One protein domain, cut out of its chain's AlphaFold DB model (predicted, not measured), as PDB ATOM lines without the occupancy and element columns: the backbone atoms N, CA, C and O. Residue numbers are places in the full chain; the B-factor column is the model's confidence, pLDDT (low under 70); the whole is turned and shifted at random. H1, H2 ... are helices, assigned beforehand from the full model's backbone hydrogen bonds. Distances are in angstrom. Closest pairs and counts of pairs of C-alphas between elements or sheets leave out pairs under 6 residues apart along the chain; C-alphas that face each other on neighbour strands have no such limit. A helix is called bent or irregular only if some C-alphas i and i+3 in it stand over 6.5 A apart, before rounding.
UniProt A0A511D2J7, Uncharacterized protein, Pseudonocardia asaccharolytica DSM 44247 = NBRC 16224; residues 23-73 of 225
ATOM      1  N   GLN A  23     191.427 193.710 229.170       69.06
ATOM      2  CA  GLN A  23     190.478 192.646 229.511       69.06
ATOM      3  C   GLN A  23     189.662 192.141 228.313       69.06
ATOM      4  O   GLN A  23     189.435 190.938 228.202       69.06
ATOM      5  N   THR A  24     189.242 193.024 227.403       72.19
ATOM      6  CA  THR A  24     188.488 192.637 226.200       72.19
ATOM      7  C   THR A  24     189.357 191.785 225.282       72.19
ATOM      8  O   THR A  24     188.896 190.753 224.797       72.19
ATOM      9  N   PHE A  25     190.625 192.165 225.110       68.38
ATOM     10  CA  PHE A  25     191.590 191.390 224.333       68.38
ATOM     11  C   PHE A  25     191.835 190.003 224.942       68.38
ATOM     12  O   PHE A  25     191.690 188.996 224.253       68.38
ATOM     13  N   VAL A  26     192.132 189.934 226.245       77.88
ATOM     14  CA  VAL A  26     192.370 188.656 226.937       77.88
ATOM     15  C   VAL A  26     191.141 187.749 226.858       77.88
ATOM     16  O   VAL A  26     191.280 186.563 226.570       77.88
ATOM     17  N   ARG A  27     189.930 188.290 227.042       76.75
ATOM     18  CA  ARG A  27     188.689 187.512 226.925       76.75
ATOM     19  C   ARG A  27     188.524 186.912 225.527       76.75
ATOM     20  O   ARG A  27     188.268 185.717 225.419       76.75
ATOM     21  N   ARG A  28     188.716 187.711 224.473       74.12
ATOM     22  CA  ARG A  28     188.628 187.241 223.079       74.12
ATOM     23  C   ARG A  28     189.691 186.197 222.750       74.12
ATOM     24  O   ARG A  28     189.400 185.203 222.097       74.12
ATOM     25  N   LEU A  29     190.903 186.378 223.263       78.88
ATOM     26  CA  LEU A  29     191.989 185.419 223.089       78.88
ATOM     27  C   LEU A  29     191.693 184.078 223.783       78.88
ATOM     28  O   LEU A  29     192.006 183.021 223.241       78.88
ATOM     29  N   VAL A  30     191.045 184.107 224.953       81.75
ATOM     30  CA  VAL A  30     190.586 182.898 225.655       81.75
ATOM     31  C   VAL A  30     189.454 182.198 224.896       81.75
ATOM     32  O   VAL A  30     189.462 180.970 224.822       81.75
ATOM     33  N   GLU A  31     188.505 182.939 224.316       80.19
ATOM     34  CA  GLU A  31     187.458 182.375 223.447       80.19
ATOM     35  C   GLU A  31     188.077 181.671 222.232       80.19
ATOM     36  O   GLU A  31     187.812 180.490 222.009       80.19
ATOM     37  N   ALA A  32     189.006 182.331 221.535       79.25
ATOM     38  CA  ALA A  32     189.737 181.752 220.406       79.25
ATOM     39  C   ALA A  32     190.503 180.471 220.789       79.25
ATOM     40  O   ALA A  32     190.451 179.463 220.083       79.25
ATOM     41  N   ALA A  33     191.176 180.474 221.945       83.12
ATOM     42  CA  ALA A  33     191.931 179.325 222.447       83.12
ATOM     43  C   ALA A  33     191.047 178.118 222.806       83.12
ATOM     44  O   ALA A  33     191.514 176.978 222.792       83.12
ATOM     45  N   ARG A  34     189.775 178.338 223.160       82.38
ATOM     46  CA  ARG A  34     188.834 177.236 223.418       82.38
ATOM     47  C   ARG A  34     188.407 176.543 222.134       82.38
ATOM     48  O   ARG A  34     188.249 175.326 222.144       82.38
ATOM     49  N   VAL A  35     188.236 177.320 221.071       83.19
ATOM     50  CA  VAL A  35     187.719 176.845 219.787       83.19
ATOM     51  C   VAL A  35     188.818 176.225 218.925       83.19
ATOM     52  O   VAL A  35     188.572 175.240 218.236       83.19
ATOM     53  N   TYR A  36     190.050 176.733 219.008       81.00
ATOM     54  CA  TYR A  36     191.159 176.251 218.190       81.00
ATOM     55  C   TYR A  36     192.365 175.840 219.051       81.00
ATOM     56  O   TYR A  36     193.092 176.665 219.614       81.00
ATOM     57  N   ALA A  37     192.578 174.524 219.162       83.81
ATOM     58  CA  ALA A  37     193.574 173.926 220.053       83.81
ATOM     59  C   ALA A  37     195.024 174.415 219.831       83.81
ATOM     60  O   ALA A  37     195.725 174.590 220.835       83.81
ATOM     61  N   PRO A  38     195.482 174.704 218.596       82.44
ATOM     62  CA  PRO A  38     196.824 175.244 218.379       82.44
ATOM     63  C   PRO A  38     197.062 176.622 219.016       82.44
ATOM     64  O   PRO A  38     198.150 176.865 219.536       82.44
ATOM     65  N   ILE A  39     196.049 177.500 219.094       81.31
ATOM     66  CA  ILE A  39     196.166 178.777 219.832       81.31
ATOM     67  C   ILE A  39     196.370 178.504 221.324       81.31
ATOM     68  O   ILE A  39     197.232 179.106 221.959       81.31
ATOM     69  N   ARG A  40     195.628 177.554 221.898       82.31
ATOM     70  CA  ARG A  40     195.786 177.171 223.309       82.31
ATOM     71  C   ARG A  40     197.172 176.618 223.617       82.31
ATOM     72  O   ARG A  40     197.695 176.897 224.692       82.31
ATOM     73  N   ALA A  41     197.742 175.824 222.713       80.62
ATOM     74  CA  ALA A  41     199.104 175.321 222.859       80.62
ATOM     75  C   ALA A  41     200.113 176.480 222.839       80.62
ATOM     76  O   ALA A  41     200.922 176.598 223.755       80.62
ATOM     77  N   ALA A  42     199.978 177.390 221.876       79.00
ATOM     78  CA  ALA A  42     200.835 178.560 221.724       79.00
ATOM     79  C   ALA A  42     200.769 179.535 222.916       79.00
ATOM     80  O   ALA A  42     201.783 180.114 223.296       79.00
ATOM     81  N   LEU A  43     199.607 179.695 223.555       77.69
ATOM     82  CA  LEU A  43     199.446 180.547 224.744       77.69
ATOM     83  C   LEU A  43     200.098 179.986 226.015       77.69
ATOM     84  O   LEU A  43     200.178 180.699 227.015       77.69
ATOM     85  N   ARG A  44     200.558 178.727 226.004       81.00
ATOM     86  CA  ARG A  44     201.376 178.172 227.097       81.00
ATOM     87  C   ARG A  44     202.820 178.674 227.047       81.00
ATOM     88  O   ARG A  44     203.521 178.587 228.051       81.00
ATOM     89  N   GLU A  45     203.255 179.207 225.908       76.31
ATOM     90  CA  GLU A  45     204.566 179.827 225.731       76.31
ATOM     91  C   GLU A  45     204.515 181.323 226.112       76.31
ATOM     92  O   GLU A  45     203.482 181.988 226.002       76.31
ATOM     93  N   GLN A  46     205.625 181.885 226.605       58.56
ATOM     94  CA  GLN A  46     205.676 183.304 226.979       58.56
ATOM     95  C   GLN A  46     205.737 184.212 225.739       58.56
ATOM     96  O   GLN A  46     206.624 184.072 224.902       58.56
ATOM     97  N   ARG A  47     204.857 185.228 225.689       57.25
ATOM     98  CA  ARG A  47     204.825 186.305 224.669       57.25
ATOM     99  C   ARG A  47     204.641 185.816 223.227       57.25
ATOM    100  O   ARG A  47     205.254 186.338 222.293       57.25
ATOM    101  N   THR A  48     203.757 184.849 223.035       61.31
ATOM    102  CA  THR A  48     203.503 184.279 221.714       61.31
ATOM    103  C   THR A  48     202.767 185.261 220.814       61.31
ATOM    104  O   THR A  48     201.629 185.646 221.071       61.31
ATOM    105  N   THR A  49     203.443 185.677 219.747       66.62
ATOM    106  CA  THR A  49     202.895 186.568 218.714       66.62
ATOM    107  C   THR A  49     202.539 185.825 217.437       66.62
ATOM    108  O   THR A  49     202.026 186.447 216.524       66.62
ATOM    109  N   SER A  50     202.819 184.523 217.335       66.56
ATOM    110  CA  SER A  50     202.504 183.697 216.165       66.56
ATOM    111  C   SER A  50     202.333 182.238 216.578       66.56
ATOM    112  O   SER A  50     202.994 181.784 217.508       66.56
ATOM    113  N   VAL A  51     201.469 181.505 215.878       74.25
ATOM    114  CA  VAL A  51     201.297 180.055 216.047       74.25
ATOM    115  C   VAL A  51     201.931 179.366 214.846       74.25
ATOM    116  O   VAL A  51     201.649 179.731 213.705       74.25
ATOM    117  N   ARG A  52     202.798 178.378 215.082       69.56
ATOM    118  CA  ARG A  52     203.292 177.511 214.007       69.56
ATOM    119  C   ARG A  52     202.348 176.329 213.871       69.56
ATOM    120  O   ARG A  52     202.171 175.594 214.834       69.56
ATOM    121  N   LEU A  53     201.777 176.166 212.686       72.00
ATOM    122  CA  LEU A  53     200.936 175.026 212.345       72.00
ATOM    123  C   LEU A  53     201.740 174.025 211.521       72.00
ATOM    124  O   LEU A  53     202.529 174.404 210.650       72.00
ATOM    125  N   THR A  54     201.527 172.744 211.789       66.75
ATOM    126  CA  THR A  54     201.915 171.672 210.871       66.75
ATOM    127  C   THR A  54     201.013 171.679 209.633       66.75
ATOM    128  O   THR A  54     199.953 172.300 209.623       66.75
ATOM    129  N   ALA A  55     201.411 170.973 208.570       52.94
ATOM    130  CA  ALA A  55     200.605 170.895 207.347       52.94
ATOM    131  C   ALA A  55     199.193 170.329 207.599       52.94
ATOM    132  O   ALA A  55     198.234 170.790 206.988       52.94
ATOM    133  N   THR A  56     199.069 169.366 208.516       58.75
ATOM    134  CA  THR A  56     197.783 168.774 208.907       58.75
ATOM    135  C   THR A  56     196.930 169.767 209.693       58.75
ATOM    136  O   THR A  56     195.793 170.013 209.319       58.75
ATOM    137  N   GLU A  57     197.490 170.425 210.713       63.75
ATOM    138  CA  GLU A  57     196.754 171.427 211.504       63.75
ATOM    139  C   GLU A  57     196.341 172.647 210.675       63.75
ATOM    140  O   GLU A  57     195.327 173.284 210.963       63.75
ATOM    141  N   ALA A  58     197.134 172.983 209.657       64.56
ATOM    142  CA  ALA A  58     196.787 174.008 208.692       64.56
ATOM    143  C   ALA A  58     195.615 173.560 207.806       64.56
ATOM    144  O   ALA A  58     194.682 174.331 207.623       64.56
ATOM    145  N   ALA A  59     195.606 172.319 207.311       56.38
ATOM    146  CA  ALA A  59     194.468 171.784 206.561       56.38
ATOM    147  C   ALA A  59     193.182 171.759 207.409       56.38
ATOM    148  O   ALA A  59     192.143 172.230 206.951       56.38
ATOM    149  N   ASP A  60     193.260 171.314 208.666       63.81
ATOM    150  CA  ASP A  60     192.124 171.313 209.600       63.81
ATOM    151  C   ASP A  60     191.628 172.737 209.911       63.81
ATOM    152  O   ASP A  60     190.427 172.992 210.048       63.81
ATOM    153  N   PHE A  61     192.555 173.697 210.000       73.94
ATOM    154  CA  PHE A  61     192.221 175.111 210.140       73.94
ATOM    155  C   PHE A  61     191.415 175.623 208.952       73.94
ATOM    156  O   PHE A  61     190.412 176.297 209.149       73.94
ATOM    157  N   LEU A  62     191.817 175.279 207.736       67.38
ATOM    158  CA  LEU A  62     191.139 175.716 206.519       67.38
ATOM    159  C   LEU A  62     189.771 175.042 206.361       67.38
ATOM    160  O   LEU A  62     188.809 175.696 205.976       67.38
ATOM    161  N   ALA A  63     189.667 173.760 206.717       63.41
ATOM    162  CA  ALA A  63     188.428 172.997 206.596       63.41
ATOM    163  C   ALA A  63     187.354 173.403 207.621       63.41
ATOM    164  O   ALA A  63     186.167 173.380 207.307       63.41
ATOM    165  N   ALA A  64     187.750 173.738 208.853       68.69
ATOM    166  CA  ALA A  64     186.796 174.006 209.935       68.69
ATOM    167  C   ALA A  64     187.250 175.088 210.925       68.69
ATOM    168  O   ALA A  64     186.424 175.842 211.442       68.69
ATOM    169  N   GLY A  65     188.553 175.187 211.209       72.00
ATOM    170  CA  GLY A  65     189.067 176.103 212.233       72.00
ATOM    171  C   GLY A  65     188.822 177.587 211.935       72.00
ATOM    172  O   GLY A  65     188.524 178.343 212.856       72.00
ATOM    173  N   ALA A  66     188.894 178.002 210.669       74.06
ATOM    174  CA  ALA A  66     188.669 179.377 210.237       74.06
ATOM    175  C   ALA A  66     187.216 179.812 210.482       74.06
ATOM    176  O   ALA A  66     186.982 180.857 211.087       74.06
ATOM    177  N   ALA A  67     186.249 178.973 210.095       69.06
ATOM    178  CA  ALA A  67     184.829 179.219 210.341       69.06
ATOM    179  C   ALA A  67     184.522 179.265 211.845       69.06
ATOM    180  O   ALA A  67     183.887 180.204 212.319       69.06
ATOM    181  N   ALA A  68     185.054 178.313 212.614       72.94
ATOM    182  CA  ALA A  68     184.841 178.261 214.057       72.94
ATOM    183  C   ALA A  68     185.424 179.495 214.783       72.94
ATOM    184  O   ALA A  68     184.839 180.009 215.737       72.94
ATOM    185  N   LEU A  69     186.564 180.016 214.321       78.19
ATOM    186  CA  LEU A  69     187.145 181.256 214.842       78.19
ATOM    187  C   LEU A  69     186.328 182.493 214.446       78.19
ATOM    188  O   LEU A  69     186.122 183.368 215.290       78.19
ATOM    189  N   ALA A  70     185.810 182.544 213.218       75.56
ATOM    190  CA  ALA A  70     184.914 183.611 212.780       75.56
ATOM    191  C   ALA A  70     183.619 183.653 213.613       75.56
ATOM    192  O   ALA A  70     183.214 184.727 214.059       75.56
ATOM    193  N   GLU A  71     183.021 182.495 213.917       75.00
ATOM    194  CA  GLU A  71     181.859 182.380 214.814       75.00
ATOM    195  C   GLU A  71     182.167 182.844 216.245       75.00
ATOM    196  O   GLU A  71     181.324 183.448 216.909       75.00
ATOM    197  N   ALA A  72     183.403 182.639 216.709       74.88
ATOM    198  CA  ALA A  72     183.885 183.172 217.982       74.88
ATOM    199  C   ALA A  72     184.157 184.694 217.948       74.88
ATOM    200  O   ALA A  72     184.598 185.275 218.945       74.88
ATOM    201  N   GLY A  73     183.895 185.361 216.820       70.31
ATOM    202  CA  GLY A  73     184.125 186.790 216.630       70.31
ATOM    203  C   GLY A  73     185.599 187.153 216.441       70.31
ATOM    204  O   GLY A  73     185.986 188.287 216.728       70.31
TER     205      GLY A  73
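What this domain is: This is residues 23 to 73 of the 225 residues of an uncharacterized protein of Pseudonocardia asaccharolytica DSM 44247 = NBRC 16224 (UniProt A0A511D2J7). The kinked helix H3 makes an angled wall; the end of H1 packs on its later part, residues 65 to 69, and short H2 forms a corner with that end of H1. The 51 printed residues hold three named helices, H1, H2, H3, and no named strand: all helix. The whole is compact, with a radius of gyration of the C-alphas of 10.9 A, and only just flat, spanning 31 by 25 by 14 A.

Where its parts are: Find C-alpha 55 at (200.605, 170.895, 207.347); from there H3 runs 23.2 A to residue 71, with a kink of 53 degrees near residue 64. It is irregular: C-alphas 63 and 66 are 7.3 A apart. H1, residues 23 to 35, starts at (190.478, 192.646, 229.511) and runs 18.8 A. H2 is residues 37 to 42.

How they stand to each other: H3 touches H1 through residues 65 to 69 and 32 to 35 alone, closest at the C-alphas of Ala 32 and Leu 69, 6.2 A, at a steep tilt of 53 degrees, opposite ways. H1 and H2 touch only at the corner, closest at the C-alphas of Ala 33 and Arg 40, 4.5 A. H2 and H3 are close but not clearly touching; their closest C-alphas, of Pro 38 and Glu 57, are 7.9 A apart. Every O i to N i+4 pair is within hydrogen-bond range in H1 and H2, and 11 of 13 in H3.

The domain as a whole: The C-alphas farthest apart, of Gln 23 and Ala 55, are 32.7 A apart. The printed part has no cut; the link from H2 to H3, residues 43 to 54, is long. Mean pLDDT of the printed part is 72.6, with 19 residues under 70, among them 46 to 50 and 54 to 60.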